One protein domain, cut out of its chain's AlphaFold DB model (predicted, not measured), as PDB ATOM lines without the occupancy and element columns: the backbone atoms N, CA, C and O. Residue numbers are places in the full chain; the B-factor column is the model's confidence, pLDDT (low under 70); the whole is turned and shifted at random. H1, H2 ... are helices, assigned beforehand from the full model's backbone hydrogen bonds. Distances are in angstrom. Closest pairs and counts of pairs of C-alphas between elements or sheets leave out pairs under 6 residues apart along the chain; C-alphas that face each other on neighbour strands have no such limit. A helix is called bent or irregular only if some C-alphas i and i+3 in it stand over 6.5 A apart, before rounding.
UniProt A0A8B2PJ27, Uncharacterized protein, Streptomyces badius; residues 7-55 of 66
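This is residues 7 to 55 of the 66 residues of an uncharacterized protein of Streptomyces badius (UniProt A0A8B2PJ27). One long, straight helix, H2, makes nearly the whole length of the structure, and the short helix H1 meets its first end at a corner, as the short arm of an L. From residue 26 to residue 55, H2 sticks out free of any other part. The printed part has 49 residues with two named helices, H1 then H2 along the chain, and no named strand; the class is all helix. The whole is extended, with a radius of gyration of the C-alphas of 18.9 A, and its C-alphas span 59 by 21 by 7 A.

H2, the longest helix, holds residues 18 to 55 and measures 55.4 A from first to last C-alpha. Its C-alpha 18 is at (6.649, -28.827, 11.160) and its C-alpha 55 at (-25.845, -29.995, -33.728). Before it in the chain, H1 holds residues 9 to 16 and measures 10.5 A, with C-alpha 9 at (18.009, -29.464, 1.333). Neither helix is bent or irregular.

H2 and H1 touch only at the corner by their link, with 6 pairs of C-alphas within 8 A. H2 touches H1 with residues 20 to 24 alone. The closest C-alphas of the two helices are those of Ile 14 and Arg 21, 4.7 A apart. Their lines stand at a steep tilt of 65 degrees, and they run opposite ways. Their centres are 27.8 A apart. In both H1 and H2 every O i to N i+4 pair is within hydrogen-bond range.

The two C-alphas farthest apart are those of Ser 16 and Ala 55, at 58.7 A. The link from H1 to H2 is tight, with one residue, Asp 17, between them. Residues 15 to 20, of which 18 to 20 belong to H2, also stand free. The printed part has no cut. The mean pLDDT of the printed part is 97.0, and no printed residue is under 70.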
ATOM      1  N   PRO A   7      21.046 -31.293  -2.908       84.31
ATOM      2  CA  PRO A   7      19.880 -31.792  -3.655       84.31
ATOM      3  C   PRO A   7      18.679 -32.182  -2.783       84.31
ATOM      4  O   PRO A   7      17.548 -32.206  -3.250       84.31
ATOM      5  N   LEU A   8      18.932 -32.481  -1.505       91.31
ATOM      6  CA  LEU A   8      17.921 -32.858  -0.514       91.31
ATOM      7  C   LEU A   8      17.658 -31.765   0.538       91.31
ATOM      8  O   LEU A   8      17.024 -32.040   1.549       91.31
ATOM      9  N   ALA A   9      18.160 -30.542   0.352       91.94
ATOM     10  CA  ALA A   9      18.009 -29.464   1.333       91.94
ATOM     11  C   ALA A   9      16.535 -29.153   1.632       91.94
ATOM     12  O   ALA A   9      16.172 -28.884   2.775       91.94
ATOM     13  N   GLU A  10      15.678 -29.234   0.614       90.88
ATOM     14  CA  GLU A  10      14.242 -29.026   0.766       90.88
ATOM     15  C   GLU A  10      13.576 -30.157   1.558       90.88
ATOM     16  O   GLU A  10      12.823 -29.882   2.488       90.88
ATOM     17  N   LEU A  11      13.932 -31.416   1.279       94.56
ATOM     18  CA  LEU A  11      13.460 -32.575   2.045       94.56
ATOM     19  C   LEU A  11      13.846 -32.467   3.524       94.56
ATOM     20  O   LEU A  11      12.993 -32.625   4.392       94.56
ATOM     21  N   VAL A  12      15.103 -32.111   3.810       95.00
ATOM     22  CA  VAL A  12      15.579 -31.900   5.187       95.00
ATOM     23  C   VAL A  12      14.777 -30.800   5.882       95.00
ATOM     24  O   VAL A  12      14.418 -30.946   7.050       95.00
ATOM     25  N   ARG A  13      14.457 -29.707   5.181       93.69
ATOM     26  CA  ARG A  13      13.657 -28.605   5.731       93.69
ATOM     27  C   ARG A  13      12.214 -29.028   6.019       93.69
ATOM     28  O   ARG A  13      11.695 -28.687   7.077       93.69
ATOM     29  N   ILE A  14      11.589 -29.791   5.120       95.88
ATOM     30  CA  ILE A  14      10.244 -30.361   5.316       95.88
ATOM     31  C   ILE A  14      10.224 -31.317   6.518       95.88
ATOM     32  O   ILE A  14       9.263 -31.344   7.289       95.88
ATOM     33  N   GLU A  15      11.272 -32.114   6.709       96.12
ATOM     34  CA  GLU A  15      11.337 -33.053   7.830       96.12
ATOM     35  C   GLU A  15      11.557 -32.330   9.166       96.12
ATOM     36  O   GLU A  15      10.861 -32.606  10.148       96.12
ATOM     37  N   SER A  16      12.466 -31.354   9.176       97.06
ATOM     38  CA  SER A  16      12.938 -30.687  10.394       97.06
ATOM     39  C   SER A  16      11.988 -29.612  10.930       97.06
ATOM     40  O   SER A  16      11.971 -29.373  12.135       97.06
ATOM     41  N   ASP A  17      11.208 -28.952  10.069       97.94
ATOM     42  CA  ASP A  17      10.323 -27.847  10.456       97.94
ATOM     43  C   ASP A  17       8.841 -28.214  10.220       97.94
ATOM     44  O   ASP A  17       8.385 -28.278   9.072       97.94
ATOM     45  N   PRO A  18       8.051 -28.445  11.289       97.38
ATOM     46  CA  PRO A  18       6.649 -28.827  11.160       97.38
ATOM     47  C   PRO A  18       5.753 -27.702  10.621       97.38
ATOM     48  O   PRO A  18       4.756 -28.003   9.965       97.38
ATOM     49  N   ALA A  19       6.085 -26.429  10.867       98.00
ATOM     50  CA  ALA A  19       5.317 -25.303  10.340       98.00
ATOM     51  C   ALA A  19       5.563 -25.151   8.837       98.00
ATOM     52  O   ALA A  19       4.618 -25.003   8.061       98.00
ATOM     53  N   TYR A  20       6.825 -25.279   8.418       97.31
ATOM     54  CA  TYR A  20       7.173 -25.304   7.001       97.31
ATOM     55  C   TYR A  20       6.539 -26.493   6.278       97.31
ATOM     56  O   TYR A  20       5.985 -26.321   5.196       97.31
ATOM     57  N   ARG A  21       6.547 -27.687   6.885       97.75
ATOM     58  CA  ARG A  21       5.867 -28.863   6.327       97.75
ATOM     59  C   ARG A  21       4.376 -28.624   6.116       97.75
ATOM     60  O   ARG A  21       3.861 -28.962   5.057       97.75
ATOM     61  N   ALA A  22       3.692 -28.046   7.104       98.25
ATOM     62  CA  ALA A  22       2.267 -27.755   6.994       98.25
ATOM     63  C   ALA A  22       1.973 -26.769   5.852       98.25
ATOM     64  O   ALA A  22       1.053 -27.004   5.070       98.25
ATOM     65  N   LEU A  23       2.780 -25.708   5.725       97.88
ATOM     66  CA  LEU A  23       2.667 -24.750   4.625       97.88
ATOM     67  C   LEU A  23       2.907 -25.421   3.265       97.88
ATOM     68  O   LEU A  23       2.073 -25.295   2.374       97.88
ATOM     69  N   PHE A  24       3.991 -26.189   3.137       97.00
ATOM     70  CA  PHE A  24       4.331 -26.906   1.909       97.00
ATOM     71  C   PHE A  24       3.202 -27.845   1.464       97.00
ATOM     72  O   PHE A  24       2.824 -27.855   0.295       97.00
ATOM     73  N   CYS A  25       2.623 -28.616   2.391       97.69
ATOM     74  CA  CYS A  25       1.493 -29.491   2.084       97.69
ATOM     75  C   CYS A  25       0.263 -28.701   1.622       97.69
ATOM     76  O   CYS A  25      -0.355 -29.082   0.634       97.69
ATOM     77  N   ALA A  26      -0.066 -27.589   2.284       98.50
ATOM     78  CA  ALA A  26      -1.203 -26.756   1.898       98.50
ATOM     79  C   ALA A  26      -1.031 -26.149   0.493       98.50
ATOM     80  O   ALA A  26      -1.973 -26.138  -0.299       98.50
ATOM     81  N   GLU A  27       0.173 -25.677   0.165       98.31
ATOM     82  CA  GLU A  27       0.497 -25.145  -1.162       98.31
ATOM     83  C   GLU A  27       0.445 -26.236  -2.241       98.31
ATOM     84  O   GLU A  27      -0.101 -26.011  -3.325       98.31
ATOM     85  N   LEU A  28       0.955 -27.435  -1.940       97.94
ATOM     86  CA  LEU A  28       0.890 -28.580  -2.845       97.94
ATOM     87  C   LEU A  28      -0.558 -29.009  -3.112       97.94
ATOM     88  O   LEU A  28      -0.934 -29.209  -4.269       97.94
ATOM     89  N   ASP A  29      -1.381 -29.107  -2.069       98.62
ATOM     90  CA  ASP A  29      -2.797 -29.450  -2.195       98.62
ATOM     91  C   ASP A  29      -3.543 -28.412  -3.039       98.62
ATOM     92  O   ASP A  29      -4.302 -28.778  -3.940       98.62
ATOM     93  N   ALA A  30      -3.283 -27.120  -2.815       98.50
ATOM     94  CA  ALA A  30      -3.866 -26.045  -3.612       98.50
ATOM     95  C   ALA A  30      -3.461 -26.143  -5.093       98.50
ATOM     96  O   ALA A  30      -4.317 -26.052  -5.974       98.50
ATOM     97  N   ALA A  31      -2.182 -26.398  -5.385       98.50
ATOM     98  CA  ALA A  31      -1.696 -26.555  -6.756       98.50
ATOM     99  C   ALA A  31      -2.307 -27.780  -7.462       98.50
ATOM    100  O   ALA A  31      -2.630 -27.734  -8.653       98.50
ATOM    101  N   ILE A  32      -2.494 -28.885  -6.734       98.50
ATOM    102  CA  ILE A  32      -3.161 -30.087  -7.249       98.50
ATOM    103  C   ILE A  32      -4.631 -29.788  -7.566       98.50
ATOM    104  O   ILE A  32      -5.115 -30.150  -8.643       98.50
ATOM    105  N   GLN A  33      -5.337 -29.113  -6.657       98.56
ATOM    106  CA  GLN A  33      -6.737 -28.731  -6.846       98.56
ATOM    107  C   GLN A  33      -6.915 -27.788  -8.039       98.56
ATOM    108  O   GLN A  33      -7.789 -28.033  -8.872       98.56
ATOM    109  N   ASP A  34      -6.059 -26.773  -8.173       98.44
ATOM    110  CA  ASP A  34      -6.074 -25.845  -9.307       98.44
ATOM    111  C   ASP A  34      -5.890 -26.586 -10.640       98.44
ATOM    112  O   ASP A  34      -6.674 -26.422 -11.579       98.44
ATOM    113  N   ARG A  35      -4.936 -27.524 -10.700       98.12
ATOM    114  CA  ARG A  35      -4.722 -28.351 -11.893       98.12
ATOM    115  C   ARG A  35      -5.943 -29.204 -12.242       98.12
ATOM    116  O   ARG A  35      -6.253 -29.367 -13.427       98.12
ATOM    117  N   PHE A  36      -6.632 -29.769 -11.249       98.44
ATOM    118  CA  PHE A  36      -7.864 -30.525 -11.486       98.44
ATOM    119  C   PHE A  36      -9.004 -29.634 -11.975       98.44
ATOM    120  O   PHE A  36      -9.693 -30.022 -12.921       98.44
ATOM    121  N   ALA A  37      -9.171 -28.449 -11.387       98.25
ATOM    122  CA  ALA A  37     -10.173 -27.479 -11.811       98.25
ATOM    123  C   ALA A  37      -9.932 -27.028 -13.259       98.25
ATOM    124  O   ALA A  37     -10.848 -27.073 -14.081       98.25
ATOM    125  N   ASN A  38      -8.685 -26.704 -13.604       98.06
ATOM    126  CA  ASN A  38      -8.294 -26.337 -14.962       98.06
ATOM    127  C   ASN A  38      -8.583 -27.477 -15.954       98.06
ATOM    128  O   ASN A  38      -9.250 -27.283 -16.970       98.06
ATOM    129  N   ARG A  39      -8.190 -28.713 -15.619       98.12
ATOM    130  CA  ARG A  39      -8.498 -29.884 -16.454       98.12
ATOM    131  C   ARG A  39     -10.003 -30.071 -16.654       98.12
ATOM    132  O   ARG A  39     -10.421 -30.404 -17.762       98.12
ATOM    133  N   ALA A  40     -10.805 -29.899 -15.607       98.38
ATOM    134  CA  ALA A  40     -12.256 -30.025 -15.698       98.38
ATOM    135  C   ALA A  40     -12.863 -28.951 -16.614       98.38
ATOM    136  O   ALA A  40     -13.698 -29.284 -17.454       98.38
ATOM    137  N   ALA A  41     -12.395 -27.702 -16.509       98.19
ATOM    138  CA  ALA A  41     -12.815 -26.608 -17.383       98.19
ATOM    139  C   ALA A  41     -12.506 -26.910 -18.858       98.19
ATOM    140  O   ALA A  41     -13.405 -26.864 -19.695       98.19
ATOM    141  N   VAL A  42     -11.277 -27.340 -19.163       98.25
ATOM    142  CA  VAL A  42     -10.881 -27.719 -20.530       98.25
ATOM    143  C   VAL A  42     -11.753 -28.854 -21.075       98.25
ATOM    144  O   VAL A  42     -12.195 -28.807 -22.221       98.25
ATOM    145  N   VAL A  43     -12.036 -29.882 -20.268       98.50
ATOM    146  CA  VAL A  43     -12.912 -30.987 -20.690       98.50
ATOM    147  C   VAL A  43     -14.326 -30.491 -20.991       98.50
ATOM    148  O   VAL A  43     -14.893 -30.898 -22.006       98.50
ATOM    149  N   ALA A  44     -14.883 -29.613 -20.155       98.50
ATOM    150  CA  ALA A  44     -16.206 -29.039 -20.380       98.50
ATOM    151  C   ALA A  44     -16.253 -28.237 -21.692       98.50
ATOM    152  O   ALA A  44     -17.152 -28.444 -22.505       98.50
ATOM    153  N   GLU A  45     -15.247 -27.402 -21.960       98.44
ATOM    154  CA  GLU A  45     -15.150 -26.639 -23.212       98.44
ATOM    155  C   GLU A  45     -15.090 -27.545 -24.450       98.44
ATOM    156  O   GLU A  45     -15.787 -27.305 -25.440       98.44
ATOM    157  N   VAL A  46     -14.305 -28.625 -24.393       98.56
ATOM    158  CA  VAL A  46     -14.209 -29.604 -25.486       98.56
ATOM    159  C   VAL A  46     -15.542 -30.322 -25.705       98.56
ATOM    160  O   VAL A  46     -15.954 -30.531 -26.849       98.56
ATOM    161  N   GLN A  47     -16.237 -30.699 -24.630       98.56
ATOM    162  CA  GLN A  47     -17.547 -31.347 -24.717       98.56
ATOM    163  C   GLN A  47     -18.595 -30.423 -25.341       98.56
ATOM    164  O   GLN A  47     -19.335 -30.861 -26.226       98.56
ATOM    165  N   GLU A  48     -18.607 -29.150 -24.944       98.44
ATOM    166  CA  GLU A  48     -19.470 -28.115 -25.514       98.44
ATOM    167  C   GLU A  48     -19.177 -27.887 -26.999       98.44
ATOM    168  O   GLU A  48     -20.090 -27.884 -27.827       98.44
ATOM    169  N   ALA A  49     -17.902 -27.774 -27.379       98.19
ATOM    170  CA  ALA A  49     -17.509 -27.652 -28.781       98.19
ATOM    171  C   ALA A  49     -17.972 -28.866 -29.604       98.19
ATOM    172  O   ALA A  49     -18.562 -28.711 -30.675       98.19
ATOM    173  N   ALA A  50     -17.782 -30.080 -29.081       97.94
ATOM    174  CA  ALA A  50     -18.239 -31.301 -29.732       97.94
ATOM    175  C   ALA A  50     -19.772 -31.367 -29.841       97.94
ATOM    176  O   ALA A  50     -20.298 -31.858 -30.840       97.94
ATOM    177  N   HIS A  51     -20.502 -30.869 -28.837       97.88
ATOM    178  CA  HIS A  51     -21.959 -30.775 -28.884       97.88
ATOM    179  C   HIS A  51     -22.420 -29.816 -29.988       97.88
ATOM    180  O   HIS A  51     -23.255 -30.197 -30.808       97.88
ATOM    181  N   ARG A  52     -21.812 -28.626 -30.083       96.81
ATOM    182  CA  ARG A  52     -22.102 -27.649 -31.147       96.81
ATOM    183  C   ARG A  52     -21.834 -28.219 -32.539       96.81
ATOM    184  O   ARG A  52     -22.668 -28.067 -33.424       96.81
ATOM    185  N   LEU A  53     -20.716 -28.923 -32.725       96.88
ATOM    186  CA  LEU A  53     -20.395 -29.577 -33.998       96.88
ATOM    187  C   LEU A  53     -21.436 -30.638 -34.380       96.88
ATOM    188  O   LEU A  53     -21.889 -30.665 -35.521       96.88
ATOM    189  N   ARG A  54     -21.858 -31.480 -33.428       95.50
ATOM    190  CA  ARG A  54     -22.919 -32.473 -33.667       95.50
ATOM    191  C   ARG A  54     -24.242 -31.818 -34.059       95.50
ATOM    192  O   ARG A  54     -24.881 -32.294 -34.990       95.50
ATOM    193  N   ALA A  55     -24.631 -30.733 -33.390       94.88
ATOM    194  CA  ALA A  55     -25.845 -29.995 -33.728       94.88
ATOM    195  C   ALA A  55     -25.791 -29.447 -35.163       94.88
ATOM    196  O   ALA A  55     -26.735 -29.635 -35.924       94.88
TER     197      ALA A  55